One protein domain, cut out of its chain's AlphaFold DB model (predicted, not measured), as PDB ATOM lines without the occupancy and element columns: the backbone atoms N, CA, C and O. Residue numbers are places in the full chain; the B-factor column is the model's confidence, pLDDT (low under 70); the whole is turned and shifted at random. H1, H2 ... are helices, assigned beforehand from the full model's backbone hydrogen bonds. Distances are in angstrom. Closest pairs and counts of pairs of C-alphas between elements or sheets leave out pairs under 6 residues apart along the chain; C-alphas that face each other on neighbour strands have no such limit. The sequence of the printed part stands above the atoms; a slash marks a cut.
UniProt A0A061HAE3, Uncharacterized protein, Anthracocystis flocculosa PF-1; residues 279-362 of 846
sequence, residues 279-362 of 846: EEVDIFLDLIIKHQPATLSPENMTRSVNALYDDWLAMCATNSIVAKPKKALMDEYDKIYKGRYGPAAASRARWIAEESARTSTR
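AT A GLANCE: This is residues 279 to 362 of the 846 residues of an uncharacterized protein of Anthracocystis flocculosa PF-1 (UniProt A0A061HAE3). Three helices lie roughly lengthwise and side by side, with the short H1 between the longer H2 and H4, and the fourth, H3, crosses one side of them like a bar, from near the middle of H2 to the first part of H4. H1 and H2 form a helical hairpin, and H2 and H4 stay apart on the two sides of H1. The printed part has 84 residues with four named helices, in the order H1, H2, H3, H4, and no named strand; its class is all helix. It is compact, with a radius of gyration of the C-alphas of 12.8 A, and its C-alphas span 38 by 29 by 18 A.

IN THESE COORDINATES: H1 holds residues 279 to 290, 16.6 A from first to last C-alpha; C-alpha 279 is at (304.839, 158.625, 165.002). H2 is the longest helix, residues 298 to 319, and measures 31.1 A; C-alpha 298 is at (333.003, 167.776, 171.264). H3 holds residues 326 to 337 and measures 16.9 A. H4 holds residues 343 to 361 and measures 26.8 A, ending with C-alpha 361 at (328.872, 178.030, 160.298).

HOW THE PARTS SIT: H1 touches H2 with residues 284 to 288 alone, and the closest C-alphas, of Leu 287 and Leu 308, are 6.2 A apart. This hairpin runs opposite ways at a shallow tilt of 34 degrees, only just short of steep. H4 touches H1 with residues 345 to 352 alone; the closest C-alphas, of Leu 285 and Ala 349, are 6.9 A apart. These two run the same way at a shallow tilt of 8 degrees. H3 touches H4 with residues 333 to 337 alone, and the closest C-alphas, of Tyr 337 and Ala 346, are 4.7 A apart. Their lines are about perpendicular at 72 degrees, but only just. The helix packing is mostly aligned, only just, with 2 of 3 touching pairs at a shallow tilt. H3 is close to but not clearly touching H2, about perpendicular at 90 degrees, with the closest C-alphas, of Tyr 309 and Lys 326, 6.6 A apart. It is likewise close to but not clearly touching H1, about perpendicular at 78 degrees, with the closest C-alphas, of Val 281 and Ile 336, 7.7 A apart. In H1, H3 and H4 every O i to N i+4 pair is within hydrogen-bond range; in H2 17 of 18 are.

THE WHOLE: The two C-alphas farthest apart, those of Ser 320 and Arg 362, are 38.8 A apart. The printed part has no cut. The link H3 to H4 is tight, the links H1 to H2 and H2 to H3 are short, and no link is long. The mean pLDDT of the printed part is 89.6, and residues 360 to 362 are under 70.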
ATOM      1  N   GLU A 279     305.107 157.711 163.889       92.19
ATOM      2  CA  GLU A 279     304.839 158.625 165.002       92.19
ATOM      3  C   GLU A 279     306.032 158.686 165.975       92.19
ATOM      4  O   GLU A 279     306.429 159.765 166.416       92.19
ATOM      5  N   GLU A 280     306.655 157.538 166.264       94.00
ATOM      6  CA  GLU A 280     307.902 157.457 167.037       94.00
ATOM      7  C   GLU A 280     309.070 158.151 166.312       94.00
ATOM      8  O   GLU A 280     309.912 158.776 166.960       94.00
ATOM      9  N   VAL A 281     309.115 158.076 164.975       94.94
ATOM     10  CA  VAL A 281     310.109 158.763 164.136       94.94
ATOM     11  C   VAL A 281     309.952 160.278 164.218       94.94
ATOM     12  O   VAL A 281     310.956 160.959 164.418       94.94
ATOM     13  N   ASP A 282     308.738 160.824 164.111       95.12
ATOM     14  CA  ASP A 282     308.542 162.274 164.240       95.12
ATOM     15  C   ASP A 282     308.899 162.773 165.651       95.12
ATOM     16  O   ASP A 282     309.660 163.733 165.768       95.12
ATOM     17  N   ILE A 283     308.493 162.058 166.711       94.50
ATOM     18  CA  ILE A 283     308.901 162.356 168.101       94.50
ATOM     19  C   ILE A 283     310.431 162.338 168.257       94.50
ATOM     20  O   ILE A 283     311.008 163.204 168.919       94.50
ATOM     21  N   PHE A 284     311.113 161.366 167.648       94.88
ATOM     22  CA  PHE A 284     312.572 161.268 167.688       94.88
ATOM     23  C   PHE A 284     313.254 162.424 166.935       94.88
ATOM     24  O   PHE A 284     314.244 162.972 167.421       94.88
ATOM     25  N   LEU A 285     312.708 162.852 165.792       95.62
ATOM     26  CA  LEU A 285     313.200 164.016 165.047       95.62
ATOM     27  C   LEU A 285     312.962 165.334 165.804       95.62
ATOM     28  O   LEU A 285     313.846 166.192 165.807       95.62
ATOM     29  N   ASP A 286     311.837 165.477 166.506       95.69
ATOM     30  CA  ASP A 286     311.567 166.621 167.388       95.69
ATOM     31  C   ASP A 286     312.538 166.680 168.581       95.69
ATOM     32  O   ASP A 286     313.039 167.753 168.924       95.69
ATOM     33  N   LEU A 287     312.903 165.531 169.163       94.94
ATOM     34  CA  LEU A 287     313.957 165.456 170.184       94.94
ATOM     35  C   LEU A 287     315.347 165.810 169.630       94.94
ATOM     36  O   LEU A 287     316.120 166.477 170.320       94.94
ATOM     37  N   ILE A 288     315.664 165.430 168.388       93.56
ATOM     38  CA  ILE A 288     316.913 165.847 167.731       93.56
ATOM     39  C   ILE A 288     316.948 167.370 167.537       93.56
ATOM     40  O   ILE A 288     317.987 167.976 167.794       93.56
ATOM     41  N   ILE A 289     315.832 168.001 167.151       93.38
ATOM     42  CA  ILE A 289     315.725 169.469 167.053       93.38
ATOM     43  C   ILE A 289     315.905 170.117 168.434       93.38
ATOM     44  O   ILE A 289     316.733 171.015 168.582       93.38
ATOM     45  N   LYS A 290     315.181 169.636 169.456       94.88
ATOM     46  CA  LYS A 290     315.226 170.151 170.838       94.88
ATOM     47  C   LYS A 290     316.645 170.181 171.419       94.88
ATOM     48  O   LYS A 290     316.985 171.110 172.147       94.88
ATOM     49  N   HIS A 291     317.456 169.169 171.113       92.81
ATOM     50  CA  HIS A 291     318.799 168.994 171.674       92.81
ATOM     51  C   HIS A 291     319.939 169.434 170.745       92.81
ATOM     52  O   HIS A 291     321.091 169.119 171.041       92.81
ATOM     53  N   GLN A 292     319.680 170.172 169.656       87.81
ATOM     54  CA  GLN A 292     320.759 170.653 168.780       87.81
ATOM     55  C   GLN A 292     321.824 171.448 169.572       87.81
ATOM     56  O   GLN A 292     321.504 172.440 170.235       87.81
ATOM     57  N   PRO A 293     323.112 171.054 169.520       82.50
ATOM     58  CA  PRO A 293     324.157 171.718 170.286       82.50
ATOM     59  C   PRO A 293     324.492 173.073 169.656       82.50
ATOM     60  O   PRO A 293     325.106 173.138 168.594       82.50
ATOM     61  N   ALA A 294     324.174 174.164 170.359       75.81
ATOM     62  CA  ALA A 294     324.377 175.548 169.899       75.81
ATOM     63  C   ALA A 294     325.835 175.923 169.528       75.81
ATOM     64  O   ALA A 294     326.081 176.996 168.983       75.81
ATOM     65  N   THR A 295     326.809 175.059 169.834       76.88
ATOM     66  CA  THR A 295     328.187 175.095 169.318       76.88
ATOM     67  C   THR A 295     328.717 173.663 169.176       76.88
ATOM     68  O   THR A 295     328.569 172.860 170.102       76.88
ATOM     69  N   LEU A 296     329.401 173.344 168.068       81.38
ATOM     70  CA  LEU A 296     329.988 172.013 167.816       81.38
ATOM     71  C   LEU A 296     331.301 171.749 168.589       81.38
ATOM     72  O   LEU A 296     332.263 171.211 168.044       81.38
ATOM     73  N   SER A 297     331.354 172.099 169.878       83.69
ATOM     74  CA  SER A 297     332.401 171.567 170.766       83.69
ATOM     75  C   SER A 297     332.151 170.065 170.988       83.69
ATOM     76  O   SER A 297     330.991 169.663 171.132       83.69
ATOM     77  N   PRO A 298     333.189 169.210 171.046       75.69
ATOM     78  CA  PRO A 298     333.003 167.776 171.264       75.69
ATOM     79  C   PRO A 298     332.346 167.472 172.619       75.69
ATOM     80  O   PRO A 298     331.547 166.539 172.727       75.69
ATOM     81  N   GLU A 299     332.590 168.293 173.642       84.19
ATOM     82  CA  GLU A 299     331.936 168.204 174.950       84.19
ATOM     83  C   GLU A 299     330.453 168.593 174.872       84.19
ATOM     84  O   GLU A 299     329.616 167.958 175.516       84.19
ATOM     85  N   ASN A 300     330.121 169.626 174.089       84.25
ATOM     86  CA  ASN A 300     328.748 170.092 173.893       84.25
ATOM     87  C   ASN A 300     327.937 169.095 173.054       84.25
ATOM     88  O   ASN A 300     326.827 168.753 173.454       84.25
ATOM     89  N   MET A 301     328.509 168.542 171.977       81.69
ATOM     90  CA  MET A 301     327.910 167.437 171.215       81.69
ATOM     91  C   MET A 301     327.689 166.202 172.102       81.69
ATOM     92  O   MET A 301     326.602 165.632 172.105       81.69
ATOM     93  N   THR A 302     328.678 165.820 172.920       86.56
ATOM     94  CA  THR A 302     328.548 164.670 173.835       86.56
ATOM     95  C   THR A 302     327.439 164.884 174.869       86.56
ATOM     96  O   THR A 302     326.667 163.963 175.129       86.56
ATOM     97  N   ARG A 303     327.311 166.099 175.427       87.94
ATOM     98  CA  ARG A 303     326.219 166.455 176.349       87.94
ATOM     99  C   ARG A 303     324.851 166.463 175.659       87.94
ATOM    100  O   ARG A 303     323.937 165.842 176.187       87.94
ATOM    101  N   SER A 304     324.738 167.059 174.471       89.19
ATOM    102  CA  SER A 304     323.533 167.034 173.619       89.19
ATOM    103  C   SER A 304     323.044 165.603 173.372       89.19
ATOM    104  O   SER A 304     321.908 165.258 173.673       89.19
ATOM    105  N   VAL A 305     323.928 164.727 172.882       89.44
ATOM    106  CA  VAL A 305     323.575 163.346 172.505       89.44
ATOM    107  C   VAL A 305     323.358 162.434 173.731       89.44
ATOM    108  O   VAL A 305     322.829 161.333 173.594       89.44
ATOM    109  N   ASN A 306     323.744 162.863 174.940       92.81
ATOM    110  CA  ASN A 306     323.313 162.224 176.188       92.81
ATOM    111  C   ASN A 306     321.921 162.719 176.606       92.81
ATOM    112  O   ASN A 306     321.027 161.895 176.746       92.81
ATOM    113  N   ALA A 307     321.705 164.034 176.699       93.81
ATOM    114  CA  ALA A 307     320.418 164.612 177.097       93.81
ATOM    115  C   ALA A 307     319.261 164.188 176.167       93.81
ATOM    116  O   ALA A 307     318.173 163.875 176.638       93.81
ATOM    117  N   LEU A 308     319.526 164.077 174.862       94.81
ATOM    118  CA  LEU A 308     318.609 163.505 173.871       94.81
ATOM    119  C   LEU A 308     318.240 162.049 174.175       94.81
ATOM    120  O   LEU A 308     317.089 161.655 174.002       94.81
ATOM    121  N   TYR A 309     319.212 161.241 174.604       95.88
ATOM    122  CA  TYR A 309     318.990 159.837 174.942       95.88
ATOM    123  C   TYR A 309     318.204 159.691 176.250       95.88
ATOM    124  O   TYR A 309     317.303 158.860 176.326       95.88
ATOM    125  N   ASP A 310     318.495 160.529 177.243       96.12
ATOM    126  CA  ASP A 310     317.799 160.534 178.530       96.12
ATOM    127  C   ASP A 310     316.330 160.992 178.365       96.12
ATOM    128  O   ASP A 310     315.415 160.328 178.857       96.12
ATOM    129  N   ASP A 311     316.079 162.042 177.570       95.94
ATOM    130  CA  ASP A 311     314.726 162.458 177.165       95.94
ATOM    131  C   ASP A 311     314.001 161.375 176.347       95.94
ATOM    132  O   ASP A 311     312.809 161.136 176.546       95.94
ATOM    133  N   TRP A 312     314.700 160.693 175.431       95.50
ATOM    134  CA  TRP A 312     314.124 159.584 174.667       95.50
ATOM    135  C   TRP A 312     313.706 158.421 175.579       95.50
ATOM    136  O   TRP A 312     312.632 157.851 175.385       95.50
ATOM    137  N   LEU A 313     314.498 158.089 176.605       95.19
ATOM    138  CA  LEU A 313     314.121 157.084 177.603       95.19
ATOM    139  C   LEU A 313     312.885 157.515 178.413       95.19
ATOM    140  O   LEU A 313     311.997 156.690 178.637       95.19
ATOM    141  N   ALA A 314     312.779 158.793 178.792       94.44
ATOM    142  CA  ALA A 314     311.592 159.337 179.460       94.44
ATOM    143  C   ALA A 314     310.338 159.289 178.563       94.44
ATOM    144  O   ALA A 314     309.258 158.896 179.014       94.44
ATOM    145  N   MET A 315     310.480 159.602 177.271       92.94
ATOM    146  CA  MET A 315     309.402 159.459 176.286       92.94
ATOM    147  C   MET A 315     309.017 157.991 176.066       92.94
ATOM    148  O   MET A 315     307.830 157.687 175.964       92.94
ATOM    149  N   CYS A 316     309.979 157.060 176.078       93.06
ATOM    150  CA  CYS A 316     309.691 155.625 175.999       93.06
ATOM    151  C   CYS A 316     308.875 155.131 177.195       93.06
ATOM    152  O   CYS A 316     307.866 154.451 177.008       93.06
ATOM    153  N   ALA A 317     309.270 155.518 178.411       92.06
ATOM    154  CA  ALA A 317     308.545 155.184 179.634       92.06
ATOM    155  C   ALA A 317     307.116 155.760 179.648       92.06
ATOM    156  O   ALA A 317     306.199 155.110 180.142       92.06
ATOM    157  N   THR A 318     306.920 156.949 179.067       92.31
ATOM    158  CA  THR A 318     305.616 157.631 179.000       92.31
ATOM    159  C   THR A 318     304.685 157.027 177.943       92.31
ATOM    160  O   THR A 318     303.510 156.796 178.213       92.31
ATOM    161  N   ASN A 319     305.206 156.736 176.747       86.50
ATOM    162  CA  ASN A 319     304.411 156.317 175.586       86.50
ATOM    163  C   ASN A 319     304.380 154.789 175.368       86.50
ATOM    164  O   ASN A 319     303.850 154.321 174.363       86.50
ATOM    165  N   SER A 320     304.951 153.997 176.282       85.31
ATOM    166  CA  SER A 320     305.142 152.534 176.170       85.31
ATOM    167  C   SER A 320     305.981 152.055 174.968       85.31
ATOM    168  O   SER A 320     305.913 150.889 174.575       85.31
ATOM    169  N   ILE A 321     306.812 152.939 174.407       87.12
ATOM    170  CA  ILE A 321     307.737 152.624 173.306       87.12
ATOM    171  C   ILE A 321     308.869 151.734 173.839       87.12
ATOM    172  O   ILE A 321     309.364 151.924 174.954       87.12
ATOM    173  N   VAL A 322     309.320 150.764 173.040       85.94
ATOM    174  CA  VAL A 322     310.453 149.905 173.411       85.94
ATOM    175  C   VAL A 322     311.742 150.733 173.429       85.94
ATOM    176  O   VAL A 322     312.221 151.190 172.391       85.94
ATOM    177  N   ALA A 323     312.328 150.894 174.617       88.56
ATOM    178  CA  ALA A 323     313.551 151.659 174.840       88.56
ATOM    179  C   ALA A 323     314.767 151.056 174.103       88.56
ATOM    180  O   ALA A 323     315.485 150.201 174.627       88.56
ATOM    181  N   LYS A 324     315.011 151.515 172.869       90.06
ATOM    182  CA  LYS A 324     316.182 151.132 172.065       90.06
ATOM    183  C   LYS A 324     317.480 151.680 172.689       90.06
ATOM    184  O   LYS A 324     317.511 152.841 173.095       90.06
ATOM    185  N   PRO A 325     318.574 150.894 172.741       92.38
ATOM    186  CA  PRO A 325     319.846 151.357 173.288       92.38
ATOM    187  C   PRO A 325     320.479 152.433 172.397       92.38
ATOM    188  O   PRO A 325     320.317 152.414 171.177       92.38
ATOM    189  N   LYS A 326     321.286 153.320 172.993       91.50
ATOM    190  CA  LYS A 326     321.871 154.508 172.337       91.50
ATOM    191  C   LYS A 326     322.471 154.263 170.944       91.50
ATOM    192  O   LYS A 326     322.280 155.084 170.054       91.50
ATOM    193  N   LYS A 327     323.172 153.140 170.732       90.38
ATOM    194  CA  LYS A 327     323.716 152.790 169.407       90.38
ATOM    195  C   LYS A 327     322.605 152.524 168.384       90.38
ATOM    196  O   LYS A 327     322.648 153.095 167.302       90.38
ATOM    197  N   ALA A 328     321.607 151.718 168.744       89.56
ATOM    198  CA  ALA A 328     320.505 151.380 167.850       89.56
ATOM    199  C   ALA A 328     319.721 152.627 167.417       89.56
ATOM    200  O   ALA A 328     319.291 152.685 166.278       89.56
ATOM    201  N   LEU A 329     319.605 153.658 168.263       90.06
ATOM    202  CA  LEU A 329     318.982 154.938 167.886       90.06
ATOM    203  C   LEU A 329     319.794 155.746 166.861       90.06
ATOM    204  O   LEU A 329     319.216 156.472 166.058       90.06
ATOM    205  N   MET A 330     321.121 155.607 166.843       92.06
ATOM    206  CA  MET A 330     321.942 156.162 165.760       92.06
ATOM    207  C   MET A 330     321.752 155.349 164.476       92.06
ATOM    208  O   MET A 330     321.593 155.937 163.409       92.06
ATOM    209  N   ASP A 331     321.664 154.019 164.585       94.06
ATOM    210  CA  ASP A 331     321.311 153.151 163.457       94.06
ATOM    211  C   ASP A 331     319.882 153.470 162.927       94.06
ATOM    212  O   ASP A 331     319.664 153.453 161.716       94.06
ATOM    213  N   GLU A 332     318.921 153.846 163.790       94.12
ATOM    214  CA  GLU A 332     317.589 154.357 163.401       94.12
ATOM    215  C   GLU A 332     317.659 155.700 162.677       94.12
ATOM    216  O   GLU A 332     317.037 155.852 161.627       94.12
ATOM    217  N   TYR A 333     318.420 156.671 163.193       93.19
ATOM    218  CA  TYR A 333     318.608 157.955 162.513       93.19
ATOM    219  C   TYR A 333     319.142 157.755 161.088       93.19
ATOM    220  O   TYR A 333     318.637 158.347 160.133       93.19
ATOM    221  N   ASP A 334     320.082 156.824 160.928       93.69
ATOM    222  CA  ASP A 334     320.620 156.415 159.636       93.69
ATOM    223  C   ASP A 334     319.544 155.797 158.715       93.69
ATOM    224  O   ASP A 334     319.510 156.103 157.518       93.69
ATOM    225  N   LYS A 335     318.623 154.973 159.247       95.44
ATOM    226  CA  LYS A 335     317.450 154.460 158.502       95.44
ATOM    227  C   LYS A 335     316.497 155.591 158.081       95.44
ATOM    228  O   LYS A 335     316.000 155.561 156.951       95.44
ATOM    229  N   ILE A 336     316.248 156.576 158.951       95.00
ATOM    230  CA  ILE A 336     315.376 157.735 158.679       95.00
ATOM    231  C   ILE A 336     315.987 158.618 157.586       95.00
ATOM    232  O   ILE A 336     315.329 158.886 156.584       95.00
ATOM    233  N   TYR A 337     317.262 158.993 157.708       94.56
ATOM    234  CA  TYR A 337     317.976 159.833 156.738       94.56
ATOM    235  C   TYR A 337     318.040 159.199 155.332       94.56
ATOM    236  O   TYR A 337     317.881 159.875 154.304       94.56
ATOM    237  N   LYS A 338     318.210 157.869 155.280       95.69
ATOM    238  CA  LYS A 338     318.154 157.053 154.049       95.69
ATOM    239  C   LYS A 338     316.725 156.835 153.530       95.69
ATOM    240  O   LYS A 338     316.562 156.396 152.397       95.69
ATOM    241  N   GLY A 339     315.704 157.185 154.312       94.06
ATOM    242  CA  GLY A 339     314.300 157.211 153.905       94.06
ATOM    243  C   GLY A 339     313.544 155.892 154.001       94.06
ATOM    244  O   GLY A 339     312.530 155.745 153.322       94.06
ATOM    245  N   ARG A 340     313.969 154.952 154.862       94.94
ATOM    246  CA  ARG A 340     313.173 153.736 155.145       94.94
ATOM    247  C   ARG A 340     311.763 154.062 155.641       94.94
ATOM    248  O   ARG A 340     310.818 153.381 155.266       94.94
ATOM    249  N   TYR A 341     311.633 155.124 156.432       94.19
ATOM    250  CA  TYR A 341     310.366 155.609 156.989       94.19
ATOM    251  C   TYR A 341     309.637 156.606 156.064       94.19
ATOM    252  O   TYR A 341     308.790 157.377 156.503       94.19
ATOM    253  N   GLY A 342     309.965 156.599 154.767       95.69
ATOM    254  CA  GLY A 342     309.334 157.431 153.744       95.69
ATOM    255  C   GLY A 342     310.042 158.769 153.467       95.69
ATOM    256  O   GLY A 342     310.918 159.207 154.220       95.69
ATOM    257  N   PRO A 343     309.678 159.443 152.359       94.88
ATOM    258  CA  PRO A 343     310.384 160.626 151.862       94.88
ATOM    259  C   PRO A 343     310.178 161.879 152.724       94.88
ATOM    260  O   PRO A 343     311.055 162.743 152.735       94.88
ATOM    261  N   ALA A 344     309.072 161.977 153.468       94.56
ATOM    262  CA  ALA A 344     308.802 163.097 154.371       94.56
ATOM    263  C   ALA A 344     309.788 163.099 155.553       94.56
ATOM    264  O   ALA A 344     310.546 164.055 155.716       94.56
ATOM    265  N   ALA A 345     309.872 161.986 156.291       94.44
ATOM    266  CA  ALA A 345     310.824 161.813 157.387       94.44
ATOM    267  C   ALA A 345     312.288 161.931 156.913       94.44
ATOM    268  O   ALA A 345     313.106 162.567 157.576       94.44
ATOM    269  N   ALA A 346     312.608 161.412 155.718       96.31
ATOM    270  CA  ALA A 346     313.925 161.584 155.099       96.31
ATOM    271  C   ALA A 346     314.278 163.058 154.844       96.31
ATOM    272  O   ALA A 346     315.391 163.495 155.128       96.31
ATOM    273  N   SER A 347     313.326 163.828 154.309       95.69
ATOM    274  CA  SER A 347     313.495 165.261 154.044       95.69
ATOM    275  C   SER A 347     313.621 166.056 155.346       95.69
ATOM    276  O   SER A 347     314.486 166.923 155.443       95.69
ATOM    277  N   ARG A 348     312.836 165.703 156.376       95.75
ATOM    278  CA  ARG A 348     312.905 166.298 157.719       95.75
ATOM    279  C   ARG A 348     314.274 166.052 158.370       95.75
ATOM    280  O   ARG A 348     314.911 167.005 158.809       95.75
ATOM    281  N   ALA A 349     314.785 164.820 158.337       95.19
ATOM    282  CA  ALA A 349     316.120 164.481 158.848       95.19
ATOM    283  C   ALA A 349     317.266 165.173 158.078       95.19
ATOM    284  O   ALA A 349     318.245 165.607 158.682       95.19
ATOM    285  N   ARG A 350     317.145 165.333 156.752       94.44
ATOM    286  CA  ARG A 350     318.120 166.095 155.947       94.44
ATOM    287  C   ARG A 350     318.109 167.577 156.289       94.44
ATOM    288  O   ARG A 350     319.174 168.135 156.524       94.44
ATOM    289  N   TRP A 351     316.929 168.184 156.406       94.69
ATOM    290  CA  TRP A 351     316.792 169.576 156.831       94.69
ATOM    291  C   TRP A 351     317.398 169.812 158.225       94.69
ATOM    292  O   TRP A 351     318.147 170.767 158.407       94.69
ATOM    293  N   ILE A 352     317.178 168.897 159.177       91.50
ATOM    294  CA  ILE A 352     317.806 168.927 160.511       91.50
ATOM    295  C   ILE A 352     319.341 168.902 160.413       91.50
ATOM    296  O   ILE A 352     320.012 169.675 161.101       91.50
ATOM    297  N   ALA A 353     319.908 168.044 159.559       89.88
ATOM    298  CA  ALA A 353     321.354 167.952 159.354       89.88
ATOM    299  C   ALA A 353     321.935 169.202 158.661       89.88
ATOM    300  O   ALA A 353     322.972 169.715 159.082       89.88
ATOM    301  N   GLU A 354     321.252 169.736 157.643       90.62
ATOM    302  CA  GLU A 354     321.631 170.989 156.981       90.62
ATOM    303  C   GLU A 354     321.586 172.181 157.941       90.62
ATOM    304  O   GLU A 354     322.522 172.977 157.974       90.62
ATOM    305  N   GLU A 355     320.536 172.303 158.754       87.50
ATOM    306  CA  GLU A 355     320.407 173.408 159.702       87.50
ATOM    307  C   GLU A 355     321.407 173.277 160.862       87.50
ATOM    308  O   GLU A 355     321.952 174.282 161.316       87.50
ATOM    309  N   SER A 356     321.789 172.052 161.248       82.88
ATOM    310  CA  SER A 356     322.917 171.806 162.167       82.88
ATOM    311  C   SER A 356     324.253 172.300 161.581       82.88
ATOM    312  O   SER A 356     325.072 172.898 162.280       82.88
ATOM    313  N   ALA A 357     324.479 172.108 160.276       83.19
ATOM    314  CA  ALA A 357     325.676 172.604 159.596       83.19
ATOM    315  C   ALA A 357     325.668 174.140 159.425       83.19
ATOM    316  O   ALA A 357     326.700 174.796 159.603       83.19
ATOM    317  N   ARG A 358     324.503 174.734 159.127       81.88
ATOM    318  CA  ARG A 358     324.313 176.193 158.999       81.88
ATOM    319  C   ARG A 358     324.453 176.915 160.336       81.88
ATOM    320  O   ARG A 358     325.161 177.915 160.411       81.88
ATOM    321  N   THR A 359     323.836 176.410 161.401       71.44
ATOM    322  CA  THR A 359     323.967 176.982 162.754       71.44
ATOM    323  C   THR A 359     325.409 176.932 163.256       71.44
ATOM    324  O   THR A 359     325.859 177.904 163.856       71.44
ATOM    325  N   SER A 360     326.178 175.887 162.923       63.41
ATOM    326  CA  SER A 360     327.614 175.833 163.236       63.41
ATOM    327  C   SER A 360     328.496 176.766 162.396       63.41
ATOM    328  O   SER A 360     329.583 177.123 162.849       63.41
ATOM    329  N   THR A 361     328.099 177.120 161.171       57.72
ATOM    330  CA  THR A 361     328.872 178.030 160.298       57.72
ATOM    331  C   THR A 361     328.433 179.489 160.423       57.72
ATOM    332  O   THR A 361     329.169 180.397 160.037       57.72
ATOM    333  N   ARG A 362     327.266 179.745 161.023       51.19
ATOM    334  CA  ARG A 362     326.794 181.078 161.395       51.19
ATOM    335  C   ARG A 362     327.552 181.548 162.646       51.19
ATOM    336  O   ARG A 362     327.292 181.023 163.726       51.19
TER     337      ARG A 362